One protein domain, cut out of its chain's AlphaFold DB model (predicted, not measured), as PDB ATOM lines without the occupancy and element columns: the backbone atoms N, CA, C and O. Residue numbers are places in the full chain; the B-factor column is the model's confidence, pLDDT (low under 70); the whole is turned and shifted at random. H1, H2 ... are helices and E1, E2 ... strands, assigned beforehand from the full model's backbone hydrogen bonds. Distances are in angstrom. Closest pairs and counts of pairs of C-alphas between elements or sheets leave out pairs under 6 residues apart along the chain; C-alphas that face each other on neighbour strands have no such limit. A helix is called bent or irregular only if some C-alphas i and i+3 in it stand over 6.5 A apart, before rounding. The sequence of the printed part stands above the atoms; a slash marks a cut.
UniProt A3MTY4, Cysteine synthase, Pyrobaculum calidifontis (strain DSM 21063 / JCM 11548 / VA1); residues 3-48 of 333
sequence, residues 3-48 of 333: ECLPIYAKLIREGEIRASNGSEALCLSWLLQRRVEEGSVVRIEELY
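AT A GLANCE: This is residues 3 to 48 of the 333 residues of the protein "Cysteine synthase" of Pyrobaculum calidifontis (strain DSM 21063 / JCM 11548 / VA1) (UniProt A3MTY4). A short ribbon of two strands, E1 and E2, forms a small wall, with the helices H1 and H2 packed over one face and the other face bare. H1 and H2 meet at a steep angle, and the short helix H3 follows directly on E2 at one end of the ribbon. The printed part has 46 residues with three named helices and two named strands, in the order H1, E1, H2, E2, H3; the sheet E1 - E2 is antiparallel and the class is mostly helix. The whole is compact, with a radius of gyration of the C-alphas of 9.0 A, and rounded, spanning 21 by 19 by 16 A.

HOW THE PARTS SIT: Start at E1, residues 16 to 18, and E2, residues 41 to 43, antiparallel at 162 degrees; N 17 and O 42 are within hydrogen-bond range at 2.9 A, N 42 and O 17 at 2.8 A. From E1 look to H1, residues 3 to 14, where the closest C-alphas, of Leu 11 and Ile 17, are 5.4 A apart. With residues 4 to 8 alone, H1 touches H2, residues 22 to 32; the closest C-alphas, of Cys 4 and Cys 27, are 5.4 A apart. They run the same way at a steep tilt of 69 degrees, only just short of about perpendicular. H3, residues 44 to 47, is close to H2 but not clearly touching, with the closest C-alphas, of Leu 32 and Leu 47, 6.7 A apart. Every O i to N i+4 pair is within hydrogen-bond range in H2, 7 of 8 in H1, and H3 is too short for one.

IN THESE COORDINATES: Find C-alpha 3 at (95.190, 13.979, -6.246); from there H1 runs 18.3 A, irregular but only just, with C-alphas 3 and 6 6.8 A apart. E1 runs 7.1 A, H2 15.0 A and E2 6.6 A. H3 runs 5.6 A to C-alpha 47 at (91.839, 28.319, -19.040).

THE WHOLE: The C-alphas farthest apart, of Asn 21 and Tyr 48, are 24.2 A apart. The printed part has no cut; the link from H2 to E2 is short and the others are tight. The mean pLDDT of the printed part is 96.0, and no printed residue is under 70.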
ATOM      1  N   GLU A   3      96.585  14.080  -6.704       91.38
ATOM      2  CA  GLU A   3      95.190  13.979  -6.246       91.38
ATOM      3  C   GLU A   3      94.234  14.985  -6.911       91.38
ATOM      4  O   GLU A   3      93.029  14.769  -6.904       91.38
ATOM      5  N   CYS A   4      94.747  16.051  -7.534       95.81
ATOM      6  CA  CYS A   4      93.942  17.013  -8.287       95.81
ATOM      7  C   CYS A   4      93.601  16.537  -9.708       95.81
ATOM      8  O   CYS A   4      92.716  17.112 -10.339       95.81
ATOM      9  N   LEU A   5      94.267  15.496 -10.231       96.31
ATOM     10  CA  LEU A   5      94.032  15.013 -11.598       96.31
ATOM     11  C   LEU A   5      92.571  14.605 -11.855       96.31
ATOM     12  O   LEU A   5      92.051  14.998 -12.897       96.31
ATOM     13  N   PRO A   6      91.858  13.897 -10.953       97.38
ATOM     14  CA  PRO A   6      90.436  13.611 -11.145       97.38
ATOM     15  C   PRO A   6      89.578  14.877 -11.271       97.38
ATOM     16  O   PRO A   6      88.677  14.918 -12.107       97.38
ATOM     17  N   ILE A   7      89.896  15.925 -10.501       97.81
ATOM     18  CA  ILE A   7      89.183  17.212 -10.518       97.81
ATOM     19  C   ILE A   7      89.417  17.933 -11.848       97.81
ATOM     20  O   ILE A   7      88.467  18.363 -12.502       97.81
ATOM     21  N   TYR A   8      90.670  17.993 -12.305       97.81
ATOM     22  CA  TYR A   8      91.007  18.570 -13.607       97.81
ATOM     23  C   TYR A   8      90.373  17.776 -14.743       97.81
ATOM     24  O   TYR A   8      89.816  18.357 -15.670       97.81
ATOM     25  N   ALA A   9      90.392  16.446 -14.651       98.06
ATOM     26  CA  ALA A   9      89.811  15.591 -15.669       98.06
ATOM     27  C   ALA A   9      88.289  15.736 -15.754       98.06
ATOM     28  O   ALA A   9      87.727  15.574 -16.837       98.06
ATOM     29  N   LYS A  10      87.623  16.012 -14.627       97.94
ATOM     30  CA  LYS A  10      86.194  16.319 -14.589       97.94
ATOM     31  C   LYS A  10      85.907  17.644 -15.295       97.94
ATOM     32  O   LYS A  10      85.129  17.644 -16.239       97.94
ATOM     33  N   LEU A  11      86.621  18.719 -14.942       98.38
ATOM     34  CA  LEU A  11      86.504  20.019 -15.620       98.38
ATOM     35  C   LEU A  11      86.735  19.912 -17.138       98.38
ATOM     36  O   LEU A  11      85.989  20.485 -17.922       98.38
ATOM     37  N   ILE A  12      87.752  19.159 -17.567       98.25
ATOM     38  CA  ILE A  12      88.090  18.995 -18.991       98.25
ATOM     39  C   ILE A  12      86.998  18.235 -19.762       98.25
ATOM     40  O   ILE A  12      86.727  18.580 -20.912       98.25
ATOM     41  N   ARG A  13      86.379  17.216 -19.149       97.12
ATOM     42  CA  ARG A  13      85.316  16.407 -19.774       97.12
ATOM     43  C   ARG A  13      83.965  17.110 -19.789       97.12
ATOM     44  O   ARG A  13      83.271  17.055 -20.797       97.12
ATOM     45  N   GLU A  14      83.593  17.719 -18.670       97.19
ATOM     46  CA  GLU A  14      82.259  18.292 -18.463       97.19
ATOM     47  C   GLU A  14      82.176  19.757 -18.917       97.19
ATOM     48  O   GLU A  14      81.085  20.264 -19.149       97.19
ATOM     49  N   GLY A  15      83.314  20.441 -19.078       96.81
ATOM     50  CA  GLY A  15      83.383  21.856 -19.452       96.81
ATOM     51  C   GLY A  15      83.171  22.815 -18.279       96.81
ATOM     52  O   GLY A  15      83.615  23.957 -18.335       96.81
ATOM     53  N   GLU A  16      82.582  22.350 -17.181       97.44
ATOM     54  CA  GLU A  16      82.455  23.094 -15.933       97.44
ATOM     55  C   GLU A  16      82.512  22.168 -14.716       97.44
ATOM     56  O   GLU A  16      82.287  20.963 -14.806       97.44
ATOM     57  N   ILE A  17      82.842  22.729 -13.555       97.56
ATOM     58  CA  ILE A  17      82.831  22.025 -12.274       97.56
ATOM     59  C   ILE A  17      82.485  23.003 -11.152       97.56
ATOM     60  O   ILE A  17      82.995  24.123 -11.103       97.56
ATOM     61  N   ARG A  18      81.639  22.581 -10.211       97.50
ATOM     62  CA  ARG A  18      81.447  23.294  -8.945       97.50
ATOM     63  C   ARG A  18      82.443  22.766  -7.917       97.50
ATOM     64  O   ARG A  18      82.437  21.569  -7.651       97.50
ATOM     65  N   ALA A  19      83.250  23.652  -7.336       96.50
ATOM     66  CA  ALA A  19      84.172  23.329  -6.251       96.50
ATOM     67  C   ALA A  19      83.374  22.943  -4.997       96.50
ATOM     68  O   ALA A  19      82.901  23.807  -4.265       96.50
ATOM     69  N   SER A  20      83.164  21.652  -4.775       95.25
ATOM     70  CA  SER A  20      82.212  21.148  -3.777       95.25
ATOM     71  C   SER A  20      82.766  21.147  -2.352       95.25
ATOM     72  O   SER A  20      82.008  20.984  -1.405       95.25
ATOM     73  N   ASN A  21      84.084  21.285  -2.198       95.94
ATOM     74  CA  ASN A  21      84.776  21.372  -0.915       95.94
ATOM     75  C   ASN A  21      86.093  22.157  -1.064       95.94
ATOM     76  O   ASN A  21      86.572  22.392  -2.180       95.94
ATOM     77  N   GLY A  22      86.716  22.503   0.064       95.00
ATOM     78  CA  GLY A  22      88.001  23.206   0.097       95.00
ATOM     79  C   GLY A  22      89.158  22.533  -0.661       95.00
ATOM     80  O   GLY A  22      90.009  23.238  -1.197       95.00
ATOM     81  N   SER A  23      89.196  21.199  -0.775       95.00
ATOM     82  CA  SER A  23      90.248  20.495  -1.533       95.00
ATOM     83  C   SER A  23      90.088  20.690  -3.044       95.00
ATOM     84  O   SER A  23      91.046  21.026  -3.741       95.00
ATOM     85  N   GLU A  24      88.859  20.578  -3.560       96.62
ATOM     86  CA  GLU A  24      88.560  20.881  -4.965       96.62
ATOM     87  C   GLU A  24      88.831  22.351  -5.290       96.62
ATOM     88  O   GLU A  24      89.460  22.660  -6.305       96.62
ATOM     89  N   ALA A  25      88.408  23.255  -4.400       97.00
ATOM     90  CA  ALA A  25      88.662  24.685  -4.518       97.00
ATOM     91  C   ALA A  25      90.171  24.983  -4.563       97.00
ATOM     92  O   ALA A  25      90.630  25.751  -5.414       97.00
ATOM     93  N   LEU A  26      90.968  24.314  -3.725       95.69
ATOM     94  CA  LEU A  26      92.424  24.412  -3.758       95.69
ATOM     95  C   LEU A  26      92.977  23.911  -5.096       95.69
ATOM     96  O   LEU A  26      93.688  24.654  -5.768       95.69
ATOM     97  N   CYS A  27      92.618  22.706  -5.540       96.31
ATOM     98  CA  CYS A  27      93.077  22.168  -6.823       96.31
ATOM     99  C   CYS A  27      92.785  23.125  -7.989       96.31
ATOM    100  O   CYS A  27      93.673  23.407  -8.800       96.31
ATOM    101  N   LEU A  28      91.563  23.657  -8.065       97.00
ATOM    102  CA  LEU A  28      91.155  24.609  -9.102       97.00
ATOM    103  C   LEU A  28      91.891  25.946  -8.976       97.00
ATOM    104  O   LEU A  28      92.238  26.541  -9.996       97.00
ATOM    105  N   SER A  29      92.208  26.380  -7.754       95.31
ATOM    106  CA  SER A  29      93.013  27.583  -7.530       95.31
ATOM    107  C   SER A  29      94.411  27.458  -8.133       95.31
ATOM    108  O   SER A  29      94.892  28.372  -8.804       95.31
ATOM    109  N   TRP A  30      95.053  26.300  -7.951       93.31
ATOM    110  CA  TRP A  30      96.360  26.013  -8.549       93.31
ATOM    111  C   TRP A  30      96.298  26.012 -10.079       93.31
ATOM    112  O   TRP A  30      97.158  26.602 -10.731       93.31
ATOM    113  N   LEU A  31      95.257  25.404 -10.657       95.12
ATOM    114  CA  LEU A  31      95.068  25.342 -12.108       95.12
ATOM    115  C   LEU A  31      94.832  26.729 -12.730       95.12
ATOM    116  O   LEU A  31      95.442  27.084 -13.744       95.12
ATOM    117  N   LEU A  32      93.968  27.533 -12.109       92.69
ATOM    118  CA  LEU A  32      93.638  28.873 -12.592       92.69
ATOM    119  C   LEU A  32      94.679  29.932 -12.208       92.69
ATOM    120  O   LEU A  32      94.630  31.036 -12.749       92.69
ATOM    121  N   GLN A  33      95.628  29.605 -11.323       88.50
ATOM    122  CA  GLN A  33      96.607  30.533 -10.739       88.50
ATOM    123  C   GLN A  33      95.972  31.762 -10.059       88.50
ATOM    124  O   GLN A  33      96.588  32.829  -9.969       88.50
ATOM    125  N   ARG A  34      94.748  31.597  -9.548       91.69
ATOM    126  CA  ARG A  34      93.984  32.574  -8.760       91.69
ATOM    127  C   ARG A  34      93.212  31.841  -7.671       91.69
ATOM    128  O   ARG A  34      92.966  30.649  -7.799       91.69
ATOM    129  N   ARG A  35      92.766  32.546  -6.637       94.31
ATOM    130  CA  ARG A  35      91.923  31.948  -5.596       94.31
ATOM    131  C   ARG A  35      90.554  31.541  -6.164       94.31
ATOM    132  O   ARG A  35      89.920  32.318  -6.881       94.31
ATOM    133  N   VAL A  36      90.122  30.327  -5.841       96.69
ATOM    134  CA  VAL A  36      88.784  29.771  -6.072       96.69
ATOM    135  C   VAL A  36      88.220  29.414  -4.704       96.69
ATOM    136  O   VAL A  36      88.875  28.710  -3.941       96.69
ATOM    137  N   GLU A  37      87.032  29.920  -4.385       97.12
ATOM    138  CA  GLU A  37      86.352  29.596  -3.126       97.12
ATOM    139  C   GLU A  37      85.491  28.341  -3.285       97.12
ATOM    140  O   GLU A  37      85.011  28.029  -4.381       97.12
ATOM    141  N   GLU A  38      85.224  27.665  -2.171       97.25
ATOM    142  CA  GLU A  38      84.214  26.612  -2.108       97.25
ATOM    143  C   GLU A  38      82.845  27.125  -2.595       97.25
ATOM    144  O   GLU A  38      82.459  28.271  -2.369       97.25
ATOM    145  N   GLY A  39      82.125  26.285  -3.336       96.50
ATOM    146  CA  GLY A  39      80.851  26.608  -3.977       96.50
ATOM    147  C   GLY A  39      80.970  27.322  -5.327       96.50
ATOM    148  O   GLY A  39      79.974  27.365  -6.058       96.50
ATOM    149  N   SER A  40      82.155  27.828  -5.695       97.19
ATOM    150  CA  SER A  40      82.393  28.486  -6.989       97.19
ATOM    151  C   SER A  40      82.211  27.512  -8.152       97.19
ATOM    152  O   SER A  40      82.633  26.357  -8.078       97.19
ATOM    153  N   VAL A  41      81.626  27.990  -9.249       97.75
ATOM    154  CA  VAL A  41      81.602  27.265 -10.524       97.75
ATOM    155  C   VAL A  41      82.781  27.741 -11.356       97.75
ATOM    156  O   VAL A  41      82.920  28.939 -11.589       97.75
ATOM    157  N   VAL A  42      83.618  26.800 -11.776       97.69
ATOM    158  CA  VAL A  42      84.747  27.026 -12.677       97.69
ATOM    159  C   VAL A  42      84.405  26.447 -14.037       97.69
ATOM    160  O   VAL A  42      83.924  25.316 -14.111       97.69
ATOM    161  N   ARG A  43      84.682  27.195 -15.104       97.56
ATOM    162  CA  ARG A  43      84.471  26.741 -16.485       97.56
ATOM    163  C   ARG A  43      85.787  26.577 -17.230       97.56
ATOM    164  O   ARG A  43      86.778  27.237 -16.918       97.56
ATOM    165  N   ILE A  44      85.808  25.693 -18.223       96.06
ATOM    166  CA  ILE A  44      87.013  25.385 -18.997       96.06
ATOM    167  C   ILE A  44      87.510  26.607 -19.776       96.06
ATOM    168  O   ILE A  44      88.715  26.764 -19.967       96.06
ATOM    169  N   GLU A  45      86.602  27.508 -20.156       95.25
ATOM    170  CA  GLU A  45      86.902  28.757 -20.852       95.25
ATOM    171  C   GLU A  45      87.811  29.683 -20.040       95.25
ATOM    172  O   GLU A  45      88.535  30.485 -20.619       95.25
ATOM    173  N   GLU A  46      87.849  29.538 -18.715       95.62
ATOM    174  CA  GLU A  46      88.758  30.303 -17.856       95.62
ATOM    175  C   GLU A  46      90.229  29.880 -18.004       95.62
ATOM    176  O   GLU A  46      91.135  30.587 -17.549       95.62
ATOM    177  N   LEU A  47      90.491  28.729 -18.636       94.19
ATOM    178  CA  LEU A  47      91.839  28.319 -19.040       94.19
ATOM    179  C   LEU A  47      92.232  28.856 -20.413       94.19
ATOM    180  O   LEU A  47      93.425  28.856 -20.729       94.19
ATOM    181  N   TYR A  48      91.263  29.261 -21.234       93.75
ATOM    182  CA  TYR A  48      91.540  29.738 -22.580       93.75
ATOM    183  C   TYR A  48      92.225  31.107 -22.539       93.75
ATOM    184  O   TYR A  48      92.004  31.901 -21.621       93.75
TER     185      TYR A  48